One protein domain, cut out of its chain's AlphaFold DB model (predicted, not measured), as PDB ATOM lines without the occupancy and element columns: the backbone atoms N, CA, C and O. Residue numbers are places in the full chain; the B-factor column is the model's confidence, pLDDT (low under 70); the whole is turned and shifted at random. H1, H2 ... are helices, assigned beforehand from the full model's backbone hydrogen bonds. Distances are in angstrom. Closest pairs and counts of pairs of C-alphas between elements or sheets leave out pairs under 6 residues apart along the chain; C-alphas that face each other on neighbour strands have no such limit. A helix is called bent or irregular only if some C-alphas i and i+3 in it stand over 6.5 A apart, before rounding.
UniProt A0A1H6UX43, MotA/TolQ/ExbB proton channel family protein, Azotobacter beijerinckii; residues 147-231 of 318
ATOM      1  N   VAL A 147     -37.338 -31.170 -10.316       79.62
ATOM      2  CA  VAL A 147     -36.644 -29.970 -10.805       79.62
ATOM      3  C   VAL A 147     -35.309 -29.772 -10.083       79.62
ATOM      4  O   VAL A 147     -34.298 -29.514 -10.736       79.62
ATOM      5  N   GLY A 148     -35.270 -29.961  -8.760       83.25
ATOM      6  CA  GLY A 148     -34.033 -29.887  -7.977       83.25
ATOM      7  C   GLY A 148     -32.978 -30.885  -8.457       83.25
ATOM      8  O   GLY A 148     -31.822 -30.514  -8.667       83.25
ATOM      9  N   TRP A 149     -33.384 -32.127  -8.731       87.94
ATOM     10  CA  TRP A 149     -32.486 -33.151  -9.274       87.94
ATOM     11  C   TRP A 149     -31.980 -32.825 -10.682       87.94
ATOM     12  O   TRP A 149     -30.804 -33.055 -10.968       87.94
ATOM     13  N   VAL A 150     -32.817 -32.239 -11.545       85.44
ATOM     14  CA  VAL A 150     -32.397 -31.779 -12.881       85.44
ATOM     15  C   VAL A 150     -31.337 -30.678 -12.776       85.44
ATOM     16  O   VAL A 150     -30.336 -30.734 -13.489       85.44
ATOM     17  N   ILE A 151     -31.509 -29.714 -11.864       84.38
ATOM     18  CA  ILE A 151     -30.530 -28.640 -11.628       84.38
ATOM     19  C   ILE A 151     -29.206 -29.213 -11.117       84.38
ATOM     20  O   ILE A 151     -28.148 -28.834 -11.620       84.38
ATOM     21  N   VAL A 152     -29.243 -30.152 -10.165       89.25
ATOM     22  CA  VAL A 152     -28.027 -30.820  -9.674       89.25
ATOM     23  C   VAL A 152     -27.327 -31.587 -10.790       89.25
ATOM     24  O   VAL A 152     -26.116 -31.447 -10.944       89.25
ATOM     25  N   ALA A 153     -28.062 -32.342 -11.608       89.38
ATOM     26  CA  ALA A 153     -27.486 -33.076 -12.732       89.38
ATOM     27  C   ALA A 153     -26.810 -32.135 -13.746       89.38
ATOM     28  O   ALA A 153     -25.675 -32.380 -14.156       89.38
ATOM     29  N   LEU A 154     -27.467 -31.025 -14.097       87.94
ATOM     30  CA  LEU A 154     -26.909 -29.979 -14.961       87.94
ATOM     31  C   LEU A 154     -25.672 -29.315 -14.350       87.94
ATOM     32  O   LEU A 154     -24.684 -29.097 -15.054       87.94
ATOM     33  N   GLY A 155     -25.707 -29.029 -13.049       87.69
ATOM     34  CA  GLY A 155     -24.587 -28.455 -12.310       87.69
ATOM     35  C   GLY A 155     -23.372 -29.379 -12.302       87.69
ATOM     36  O   GLY A 155     -22.277 -28.950 -12.661       87.69
ATOM     37  N   VAL A 156     -23.567 -30.659 -11.973       92.81
ATOM     38  CA  VAL A 156     -22.508 -31.680 -11.995       92.81
ATOM     39  C   VAL A 156     -21.940 -31.832 -13.403       92.81
ATOM     40  O   VAL A 156     -20.724 -31.797 -13.573       92.81
ATOM     41  N   PHE A 157     -22.793 -31.926 -14.424       90.44
ATOM     42  CA  PHE A 157     -22.351 -32.031 -15.814       90.44
ATOM     43  C   PHE A 157     -21.517 -30.818 -16.256       90.44
ATOM     44  O   PHE A 157     -20.445 -30.979 -16.845       90.44
ATOM     45  N   GLY A 158     -21.963 -29.601 -15.926       85.94
ATOM     46  CA  GLY A 158     -21.216 -28.375 -16.200       85.94
ATOM     47  C   GLY A 158     -19.859 -28.342 -15.491       85.94
ATOM     48  O   GLY A 158     -18.855 -27.971 -16.101       85.94
ATOM     49  N   LEU A 159     -19.807 -28.790 -14.234       90.00
ATOM     50  CA  LEU A 159     -18.581 -28.845 -13.435       90.00
ATOM     51  C   LEU A 159     -17.600 -29.896 -13.977       90.00
ATOM     52  O   LEU A 159     -16.408 -29.619 -14.085       90.00
ATOM     53  N   CYS A 160     -18.092 -31.057 -14.422       90.69
ATOM     54  CA  CYS A 160     -17.285 -32.062 -15.113       90.69
ATOM     55  C   CYS A 160     -16.689 -31.523 -16.420       90.69
ATOM     56  O   CYS A 160     -15.505 -31.731 -16.683       90.69
ATOM     57  N   LEU A 161     -17.476 -30.802 -17.223       86.56
ATOM     58  CA  LEU A 161     -16.996 -30.202 -18.469       86.56
ATOM     59  C   LEU A 161     -15.950 -29.112 -18.199       86.56
ATOM     60  O   LEU A 161     -14.936 -29.050 -18.893       86.56
ATOM     61  N   ALA A 162     -16.159 -28.293 -17.164       82.44
ATOM     62  CA  ALA A 162     -15.189 -27.296 -16.724       82.44
ATOM     63  C   ALA A 162     -13.877 -27.948 -16.257       82.44
ATOM     64  O   ALA A 162     -12.805 -27.539 -16.698       82.44
ATOM     65  N   ALA A 163     -13.952 -28.997 -15.432       89.25
ATOM     66  CA  ALA A 163     -12.784 -29.738 -14.968       89.25
ATOM     67  C   ALA A 163     -12.020 -30.372 -16.139       89.25
ATOM     68  O   ALA A 163     -10.821 -30.145 -16.283       89.25
ATOM     69  N   TRP A 164     -12.716 -31.093 -17.024       87.69
ATOM     70  CA  TRP A 164     -12.121 -31.688 -18.223       87.69
ATOM     71  C   TRP A 164     -11.398 -30.643 -19.079       87.69
ATOM     72  O   TRP A 164     -10.269 -30.864 -19.520       87.69
ATOM     73  N   ARG A 165     -12.009 -29.470 -19.249       78.75
ATOM     74  CA  ARG A 165     -11.431 -28.362 -20.010       78.75
ATOM     75  C   ARG A 165     -10.188 -27.768 -19.344       78.75
ATOM     76  O   ARG A 165      -9.235 -27.463 -20.056       78.75
ATOM     77  N   ILE A 166     -10.167 -27.627 -18.017       82.50
ATOM     78  CA  ILE A 166      -8.982 -27.166 -17.272       82.50
ATOM     79  C   ILE A 166      -7.807 -28.124 -17.495       82.50
ATOM     80  O   ILE A 166      -6.705 -27.674 -17.800       82.50
ATOM     81  N   PHE A 167      -8.045 -29.437 -17.422       85.44
ATOM     82  CA  PHE A 167      -7.000 -30.433 -17.678       85.44
ATOM     83  C   PHE A 167      -6.525 -30.432 -19.136       85.44
ATOM     84  O   PHE A 167      -5.323 -30.493 -19.382       85.44
ATOM     85  N   TYR A 168      -7.444 -30.316 -20.099       81.50
ATOM     86  CA  TYR A 168      -7.102 -30.247 -21.522       81.50
ATOM     87  C   TYR A 168      -6.241 -29.015 -21.848       81.50
ATOM     88  O   TYR A 168      -5.190 -29.144 -22.469       81.50
ATOM     89  N   LEU A 169      -6.641 -27.829 -21.373       74.31
ATOM     90  CA  LEU A 169      -5.897 -26.586 -21.610       74.31
ATOM     91  C   LEU A 169      -4.550 -26.561 -20.885       74.31
ATOM     92  O   LEU A 169      -3.563 -26.105 -21.456       74.31
ATOM     93  N   GLY A 170      -4.489 -27.099 -19.664       78.94
ATOM     94  CA  GLY A 170      -3.228 -27.266 -18.943       78.94
ATOM     95  C   GLY A 170      -2.230 -28.174 -19.670       78.94
ATOM     96  O   GLY A 170      -1.028 -27.979 -19.529       78.94
ATOM     97  N   GLY A 171      -2.712 -29.129 -20.475       73.19
ATOM     98  CA  GLY A 171      -1.869 -30.001 -21.297       73.19
ATOM     99  C   GLY A 171      -1.395 -29.382 -22.619       73.19
ATOM    100  O   GLY A 171      -0.331 -29.752 -23.106       73.19
ATOM    101  N   VAL A 172      -2.159 -28.445 -23.194       68.25
ATOM    102  CA  VAL A 172      -1.829 -27.769 -24.469       68.25
ATOM    103  C   VAL A 172      -0.836 -26.615 -24.276       68.25
ATOM    104  O   VAL A 172      -0.053 -26.314 -25.176       68.25
ATOM    105  N   LEU A 173      -0.799 -26.000 -23.089       61.06
ATOM    106  CA  LEU A 173       0.173 -24.959 -22.738       61.06
ATOM    107  C   LEU A 173       1.562 -25.578 -22.439       61.06
ATOM    108  O   LEU A 173       2.012 -25.635 -21.298       61.06
ATOM    109  N   GLY A 174       2.222 -26.113 -23.471       61.19
ATOM    110  CA  GLY A 174       3.566 -26.699 -23.396       61.19
ATOM    111  C   GLY A 174       4.679 -25.697 -23.010       61.19
ATOM    112  O   GLY A 174       4.426 -24.495 -22.904       61.19
ATOM    113  N   PRO A 175       5.928 -26.168 -22.787       63.75
ATOM    114  CA  PRO A 175       7.024 -25.340 -22.281       63.75
ATOM    115  C   PRO A 175       7.361 -24.168 -23.217       63.75
ATOM    116  O   PRO A 175       7.335 -24.308 -24.437       63.75
ATOM    117  N   GLN A 176       7.695 -23.028 -22.602       61.81
ATOM    118  CA  GLN A 176       7.921 -21.700 -23.194       61.81
ATOM    119  C   GLN A 176       8.571 -21.707 -24.598       61.81
ATOM    120  O   GLN A 176       9.641 -22.299 -24.768       61.81
ATOM    121  N   PRO A 177       8.005 -20.988 -25.590       56.81
ATOM    122  CA  PRO A 177       8.640 -20.850 -26.895       56.81
ATOM    123  C   PRO A 177       9.903 -19.981 -26.793       56.81
ATOM    124  O   PRO A 177       9.885 -18.889 -26.226       56.81
ATOM    125  N   GLN A 178      11.010 -20.470 -27.358       59.59
ATOM    126  CA  GLN A 178      12.247 -19.703 -27.505       59.59
ATOM    127  C   GLN A 178      12.026 -18.551 -28.494       59.59
ATOM    128  O   GLN A 178      11.592 -18.760 -29.627       59.59
ATOM    129  N   LEU A 179      12.314 -17.334 -28.034       57.19
ATOM    130  CA  LEU A 179      12.123 -16.093 -28.775       57.19
ATOM    131  C   LEU A 179      13.147 -15.986 -29.912       57.19
ATOM    132  O   LEU A 179      14.314 -15.685 -29.668       57.19
ATOM    133  N   ALA A 180      12.706 -16.202 -31.148       56.53
ATOM    134  CA  ALA A 180      13.467 -15.854 -32.340       56.53
ATOM    135  C   ALA A 180      12.578 -15.058 -33.302       56.53
ATOM    136  O   ALA A 180      11.581 -15.575 -33.799       56.53
ATOM    137  N   ASP A 181      13.001 -13.812 -33.519       63.78
ATOM    138  CA  ASP A 181      12.524 -12.804 -34.473       63.78
ATOM    139  C   ASP A 181      11.056 -12.347 -34.348       63.78
ATOM    140  O   ASP A 181      10.115 -13.132 -34.457       63.78
ATOM    141  N   LEU A 182      10.859 -11.042 -34.119       66.94
ATOM    142  CA  LEU A 182       9.571 -10.448 -33.722       66.94
ATOM    143  C   LEU A 182       8.472 -10.668 -34.780       66.94
ATOM    144  O   LEU A 182       7.330 -10.965 -34.442       66.94
ATOM    145  N   GLU A 183       8.850 -10.592 -36.055       65.88
ATOM    146  CA  GLU A 183       7.956 -10.738 -37.211       65.88
ATOM    147  C   GLU A 183       7.528 -12.202 -37.426       65.88
ATOM    148  O   GLU A 183       6.376 -12.506 -37.740       65.88
ATOM    149  N   THR A 184       8.434 -13.147 -37.148       64.50
ATOM    150  CA  THR A 184       8.140 -14.588 -37.202       64.50
ATOM    151  C   THR A 184       7.279 -15.024 -36.012       64.50
ATOM    152  O   THR A 184       6.445 -15.925 -36.138       64.50
ATOM    153  N   LEU A 185       7.458 -14.374 -34.856       66.56
ATOM    154  CA  LEU A 185       6.614 -14.546 -33.676       66.56
ATOM    155  C   LEU A 185       5.188 -14.051 -33.911       66.56
ATOM    156  O   LEU A 185       4.267 -14.771 -33.544       66.56
ATOM    157  N   GLU A 186       4.983 -12.891 -34.539       71.12
ATOM    158  CA  GLU A 186       3.633 -12.398 -34.852       71.12
ATOM    159  C   GLU A 186       2.875 -13.346 -35.785       71.12
ATOM    160  O   GLU A 186       1.728 -13.698 -35.507       71.12
ATOM    161  N   LEU A 187       3.531 -13.828 -36.846       72.31
ATOM    162  CA  LEU A 187       2.920 -14.764 -37.793       72.31
ATOM    163  C   LEU A 187       2.595 -16.116 -37.142       72.31
ATOM    164  O   LEU A 187       1.480 -16.617 -37.287       72.31
ATOM    165  N   LYS A 188       3.527 -16.687 -36.365       68.06
ATOM    166  CA  LYS A 188       3.284 -17.947 -35.646       68.06
ATOM    167  C   LYS A 188       2.242 -17.800 -34.546       68.06
ATOM    168  O   LYS A 188       1.455 -18.717 -34.349       68.06
ATOM    169  N   LEU A 189       2.217 -16.677 -33.832       70.12
ATOM    170  CA  LEU A 189       1.229 -16.430 -32.788       70.12
ATOM    171  C   LEU A 189      -0.166 -16.261 -33.399       70.12
ATOM    172  O   LEU A 189      -1.114 -16.846 -32.887       70.12
ATOM    173  N   GLY A 190      -0.289 -15.544 -34.519       71.38
ATOM    174  CA  GLY A 190      -1.542 -15.435 -35.268       71.38
ATOM    175  C   GLY A 190      -2.051 -16.790 -35.765       71.38
ATOM    176  O   GLY A 190      -3.231 -17.098 -35.609       71.38
ATOM    177  N   GLU A 191      -1.163 -17.638 -36.289       74.00
ATOM    178  CA  GLU A 191      -1.524 -18.981 -36.751       74.00
ATOM    179  C   GLU A 191      -1.892 -19.931 -35.600       74.00
ATOM    180  O   GLU A 191      -2.909 -20.620 -35.677       74.00
ATOM    181  N   VAL A 192      -1.144 -19.909 -34.493       70.12
ATOM    182  CA  VAL A 192      -1.466 -20.682 -33.282       70.12
ATOM    183  C   VAL A 192      -2.789 -20.215 -32.671       70.12
ATOM    184  O   VAL A 192      -3.611 -21.045 -32.295       70.12
ATOM    185  N   ILE A 193      -3.060 -18.908 -32.628       72.00
ATOM    186  CA  ILE A 193      -4.346 -18.378 -32.153       72.00
ATOM    187  C   ILE A 193      -5.488 -18.860 -33.052       72.00
ATOM    188  O   ILE A 193      -6.506 -19.314 -32.533       72.00
ATOM    189  N   LEU A 194      -5.338 -18.802 -34.377       73.75
ATOM    190  CA  LEU A 194      -6.371 -19.242 -35.323       73.75
ATOM    191  C   LEU A 194      -6.603 -20.759 -35.297       73.75
ATOM    192  O   LEU A 194      -7.718 -21.204 -35.566       73.75
ATOM    193  N   GLN A 195      -5.587 -21.554 -34.958       71.25
ATOM    194  CA  GLN A 195      -5.720 -23.006 -34.818       71.25
ATOM    195  C   GLN A 195      -6.291 -23.422 -33.454       71.25
ATOM    196  O   GLN A 195      -7.091 -24.357 -33.393       71.25
ATOM    197  N   GLU A 196      -5.948 -22.715 -32.373       68.25
ATOM    198  CA  GLU A 196      -6.372 -23.049 -31.006       68.25
ATOM    199  C   GLU A 196      -7.721 -22.415 -30.603       68.25
ATOM    200  O   GLU A 196      -8.440 -22.964 -29.767       68.25
ATOM    201  N   THR A 197      -8.145 -21.304 -31.223       72.31
ATOM    202  CA  THR A 197      -9.470 -20.685 -30.973       72.31
ATOM    203  C   THR A 197     -10.666 -21.605 -31.280       72.31
ATOM    204  O   THR A 197     -11.523 -21.756 -30.403       72.31
ATOM    205  N   PRO A 198     -10.763 -22.294 -32.436       73.44
ATOM    206  CA  PRO A 198     -11.897 -23.175 -32.727       73.44
ATOM    207  C   PRO A 198     -12.084 -24.376 -31.769       73.44
ATOM    208  O   PRO A 198     -13.234 -24.696 -31.444       73.44
ATOM    209  N   PRO A 199     -11.040 -25.086 -31.282       69.06
ATOM    210  CA  PRO A 199     -11.213 -26.095 -30.233       69.06
ATOM    211  C   PRO A 199     -11.553 -25.487 -28.865       69.06
ATOM    212  O   PRO A 199     -12.309 -26.104 -28.116       69.06
ATOM    213  N   LEU A 200     -11.084 -24.273 -28.558       65.56
ATOM    214  CA  LEU A 200     -11.476 -23.525 -27.357       65.56
ATOM    215  C   LEU A 200     -12.955 -23.101 -27.384       65.56
ATOM    216  O   LEU A 200     -13.617 -23.077 -26.342       65.56
ATOM    217  N   GLU A 201     -13.513 -22.788 -28.549       73.62
ATOM    218  CA  GLU A 201     -14.921 -22.393 -28.668       73.62
ATOM    219  C   GLU A 201     -15.900 -23.574 -28.632       73.62
ATOM    220  O   GLU A 201     -17.076 -23.407 -28.277       73.62
ATOM    221  N   ARG A 202     -15.423 -24.795 -28.900       71.56
ATOM    222  CA  ARG A 202     -16.240 -26.013 -28.822       71.56
ATOM    223  C   ARG A 202     -16.800 -26.206 -27.407       71.56
ATOM    224  O   ARG A 202     -16.075 -26.278 -26.418       71.56
ATOM    225  N   GLY A 203     -18.129 -26.268 -27.309       69.44
ATOM    226  CA  GLY A 203     -18.862 -26.452 -26.050       69.44
ATOM    227  C   GLY A 203     -19.197 -25.166 -25.281       69.44
ATOM    228  O   GLY A 203     -20.063 -25.220 -24.408       69.44
ATOM    229  N   LEU A 204     -18.629 -23.999 -25.633       78.62
ATOM    230  CA  LEU A 204     -19.006 -22.720 -25.001       78.62
ATOM    231  C   LEU A 204     -20.484 -22.383 -25.227       78.62
ATOM    232  O   LEU A 204     -21.128 -21.833 -24.339       78.62
ATOM    233  N   GLY A 205     -21.035 -22.740 -26.392       80.62
ATOM    234  CA  GLY A 205     -22.460 -22.565 -26.685       80.62
ATOM    235  C   GLY A 205     -23.363 -23.351 -25.729       80.62
ATOM    236  O   GLY A 205     -24.357 -22.815 -25.250       80.62
ATOM    237  N   LEU A 206     -22.978 -24.583 -25.384       79.50
ATOM    238  CA  LEU A 206     -23.728 -25.424 -24.450       79.50
ATOM    239  C   LEU A 206     -23.665 -24.863 -23.023       79.50
ATOM    240  O   LEU A 206     -24.692 -24.751 -22.365       79.50
ATOM    241  N   VAL A 207     -22.476 -24.455 -22.565       79.00
ATOM    242  CA  VAL A 207     -22.305 -23.843 -21.235       79.00
ATOM    243  C   VAL A 207     -23.097 -22.538 -21.133       79.00
ATOM    244  O   VAL A 207     -23.782 -22.320 -20.135       79.00
ATOM    245  N   LYS A 208     -23.072 -21.701 -22.181       81.62
ATOM    246  CA  LYS A 208     -23.896 -20.486 -22.257       81.62
ATOM    247  C   LYS A 208     -25.384 -20.821 -22.174       81.62
ATOM    248  O   LYS A 208     -26.075 -20.235 -21.348       81.62
ATOM    249  N   LEU A 209     -25.861 -21.804 -22.938       83.75
ATOM    250  CA  LEU A 209     -27.263 -22.224 -22.914       83.75
ATOM    251  C   LEU A 209     -27.688 -22.713 -21.525       83.75
ATOM    252  O   LEU A 209     -28.700 -22.257 -21.000       83.75
ATOM    253  N   ILE A 210     -26.888 -23.576 -20.896       79.88
ATOM    254  CA  ILE A 210     -27.136 -24.063 -19.532       79.88
ATOM    255  C   ILE A 210     -27.193 -22.891 -18.545       79.88
ATOM    256  O   ILE A 210     -28.118 -22.820 -17.740       79.88
ATOM    257  N   SER A 211     -26.262 -21.937 -18.647       79.56
ATOM    258  CA  SER A 211     -26.233 -20.756 -17.774       79.56
ATOM    259  C   SER A 211     -27.465 -19.857 -17.931       79.56
ATOM    260  O   SER A 211     -27.893 -19.235 -16.963       79.56
ATOM    261  N   THR A 212     -28.064 -19.811 -19.126       87.12
ATOM    262  CA  THR A 212     -29.270 -19.017 -19.402       87.12
ATOM    263  C   THR A 212     -30.556 -19.747 -19.005       87.12
ATOM    264  O   THR A 212     -31.493 -19.113 -18.531       87.12
ATOM    265  N   VAL A 213     -30.617 -21.071 -19.173       83.81
ATOM    266  CA  VAL A 213     -31.822 -21.876 -18.890       83.81
ATOM    267  C   VAL A 213     -31.927 -22.263 -17.409       83.81
ATOM    268  O   VAL A 213     -33.036 -22.388 -16.890       83.81
ATOM    269  N   ALA A 214     -30.806 -22.411 -16.696       79.75
ATOM    270  CA  ALA A 214     -30.809 -22.823 -15.290       79.75
ATOM    271  C   ALA A 214     -31.634 -21.899 -14.360       79.75
ATOM    272  O   ALA A 214     -32.414 -22.432 -13.566       79.75
ATOM    273  N   PRO A 215     -31.572 -20.553 -14.464       84.81
ATOM    274  CA  PRO A 215     -32.432 -19.666 -13.673       84.81
ATOM    275  C   PRO A 215     -33.932 -19.866 -13.937       84.81
ATOM    276  O   PRO A 215     -34.734 -19.811 -13.007       84.81
ATOM    277  N   LEU A 216     -34.315 -20.140 -15.190       87.75
ATOM    278  CA  LEU A 216     -35.712 -20.367 -15.573       87.75
ATOM    279  C   LEU A 216     -36.249 -21.681 -14.989       87.75
ATOM    280  O   LEU A 216     -37.377 -21.724 -14.502       87.75
ATOM    281  N   LEU A 217     -35.424 -22.734 -14.968       80.19
ATOM    282  CA  LEU A 217     -35.749 -23.988 -14.282       80.19
ATOM    283  C   LEU A 217     -35.888 -23.792 -12.767       80.19
ATOM    284  O   LEU A 217     -36.783 -24.372 -12.158       80.19
ATOM    285  N   GLY A 218     -35.054 -22.941 -12.162       75.62
ATOM    286  CA  GLY A 218     -35.186 -22.567 -10.752       75.62
ATOM    287  C   GLY A 218     -36.545 -21.934 -10.441       75.62
ATOM    288  O   GLY A 218     -37.215 -22.345  -9.496       75.62
ATOM    289  N   LEU A 219     -36.991 -20.997 -11.284       84.88
ATOM    290  CA  LEU A 219     -38.296 -20.346 -11.149       84.88
ATOM    291  C   LEU A 219     -39.470 -21.330 -11.325       84.88
ATOM    292  O   LEU A 219     -40.443 -21.271 -10.574       84.88
ATOM    293  N   LEU A 220     -39.366 -22.292 -12.249       82.81
ATOM    294  CA  LEU A 220     -40.351 -23.374 -12.376       82.81
ATOM    295  C   LEU A 220     -40.450 -24.199 -11.080       82.81
ATOM    296  O   LEU A 220     -41.549 -24.522 -10.633       82.81
ATOM    297  N   GLY A 221     -39.309 -24.495 -10.451       78.12
ATOM    298  CA  GLY A 221     -39.255 -25.194  -9.167       78.12
ATOM    299  C   GLY A 221     -39.954 -24.427  -8.045       78.12
ATOM    300  O   GLY A 221     -40.705 -25.023  -7.276       78.12
ATOM    301  N   THR A 222     -39.783 -23.100  -7.982       81.88
ATOM    302  CA  THR A 222     -40.481 -22.278  -6.978       81.88
ATOM    303  C   THR A 222     -41.995 -22.276  -7.180       81.88
ATOM    304  O   THR A 222     -42.737 -22.354  -6.205       81.88
ATOM    305  N   VAL A 223     -42.461 -22.248  -8.435       76.81
ATOM    306  CA  VAL A 223     -43.896 -22.316  -8.755       76.81
ATOM    307  C   VAL A 223     -44.465 -23.685  -8.380       76.81
ATOM    308  O   VAL A 223     -45.481 -23.750  -7.693       76.81
ATOM    309  N   GLY A 224     -43.784 -24.775  -8.745       74.75
ATOM    310  CA  GLY A 224     -44.195 -26.131  -8.368       74.75
ATOM    311  C   GLY A 224     -44.252 -26.339  -6.851       74.75
ATOM    312  O   GLY A 224     -45.203 -26.927  -6.342       74.75
ATOM    313  N   GLY A 225     -43.279 -25.797  -6.112       71.88
ATOM    314  CA  GLY A 225     -43.283 -25.822  -4.648       71.88
ATOM    315  C   GLY A 225     -44.465 -25.059  -4.046       71.88
ATOM    316  O   GLY A 225     -45.107 -25.557  -3.124       71.88
ATOM    317  N   MET A 226     -44.798 -23.888  -4.597       75.12
ATOM    318  CA  MET A 226     -45.956 -23.111  -4.142       75.12
ATOM    319  C   MET A 226     -47.279 -23.858  -4.378       75.12
ATOM    320  O   MET A 226     -48.148 -23.837  -3.509       75.12
ATOM    321  N   ILE A 227     -47.418 -24.570  -5.503       72.50
ATOM    322  CA  ILE A 227     -48.595 -25.412  -5.785       72.50
ATOM    323  C   ILE A 227     -48.742 -26.513  -4.723       72.50
ATOM    324  O   ILE A 227     -49.814 -26.658  -4.141       72.50
ATOM    325  N   ALA A 228     -47.659 -27.215  -4.375       66.25
ATOM    326  CA  ALA A 228     -47.701 -28.260  -3.349       66.25
ATOM    327  C   ALA A 228     -48.107 -27.726  -1.959       66.25
ATOM    328  O   ALA A 228     -48.788 -28.413  -1.196       66.25
ATOM    329  N   VAL A 229     -47.726 -26.489  -1.620       67.81
ATOM    330  CA  VAL A 229     -48.184 -25.834  -0.382       67.81
ATOM    331  C   VAL A 229     -49.694 -25.593  -0.423       67.81
ATOM    332  O   VAL A 229     -50.377 -25.832   0.575       67.81
ATOM    333  N   PHE A 230     -50.231 -25.158  -1.564       66.94
ATOM    334  CA  PHE A 230     -51.674 -24.985  -1.731       66.94
ATOM    335  C   PHE A 230     -52.440 -26.306  -1.615       66.94
ATOM    336  O   PHE A 230     -53.477 -26.320  -0.953       66.94
ATOM    337  N   ASP A 231     -51.912 -27.414  -2.137       65.25
ATOM    338  CA  ASP A 231     -52.520 -28.743  -1.979       65.25
ATOM    339  C   ASP A 231     -52.623 -29.149  -0.499       65.25
ATOM    340  O   ASP A 231     -53.675 -29.585  -0.024       65.25
TER     341      ASP A 231
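What this domain is: This is residues 147 to 231 of the 318 residues of the protein "MotA/TolQ/ExbB proton channel family protein" of Azotobacter beijerinckii (UniProt A0A1H6UX43). A long, thin rod: helix H1 runs one way, the chain folds back, and H2 and bent H3 follow each other along the rod. The 85 printed residues hold three named helices, H1, H2, H3, and no named strand: all helix. It is extended, radius of gyration of the C-alphas 21.2 A, spanning 74 by 19 by 14 A.

Where its parts are: Find C-alpha 147 at (-36.644, -29.970, -10.805); from there H1 runs 37.5 A to residue 172. H2, residues 182 to 201, 27.7 A, has a kink of 27 degrees near residue 195 and is only just irregular: C-alphas 195 and 198 are 6.52 A apart. H3, residues 204 to 231, was assigned as one helix by its hydrogen bonds but is bent, C-alphas 212 and 215 being 6.6 A apart; its arms are H3a, residues 204 to 212, 12.3 A, and H3b, residues 215 to 231, 25.0 A, which ends with C-alpha 231 at (-52.520, -28.743, -1.979).

How they stand to each other: Look at C-alphas 147 and 221, 5.7 A apart, the closest of H1 and H3b: these touch, through residues 147 to 151 and 217 to 221 alone, at a shallow tilt of 20 degrees, opposite ways. H1 and H3a are close but not clearly touching, Gly 158 and Val 207 having the closest C-alphas, 6.9 A. H2 is apart from H1 and H3b, and meets H3a only through their link. Every O i to N i+4 pair is within hydrogen-bond range in H1, H3a and H3b; 14 of 16 in H2.

The domain as a whole: The C-alphas of Asp 181 and Asp 231, the two farthest apart, are 74.4 A apart. The printed part has no cut; H1 to H2 is a short link, H2 to H3 tight. Residues 178 to 184, of which 182 to 184 belong to H2, 186 to 195 of H2 and 226 to 231 of H3 stand free. Mean pLDDT of the printed part is 76.0; look for values under 70 at, among them, residues 172 to 185 and 228 to 231.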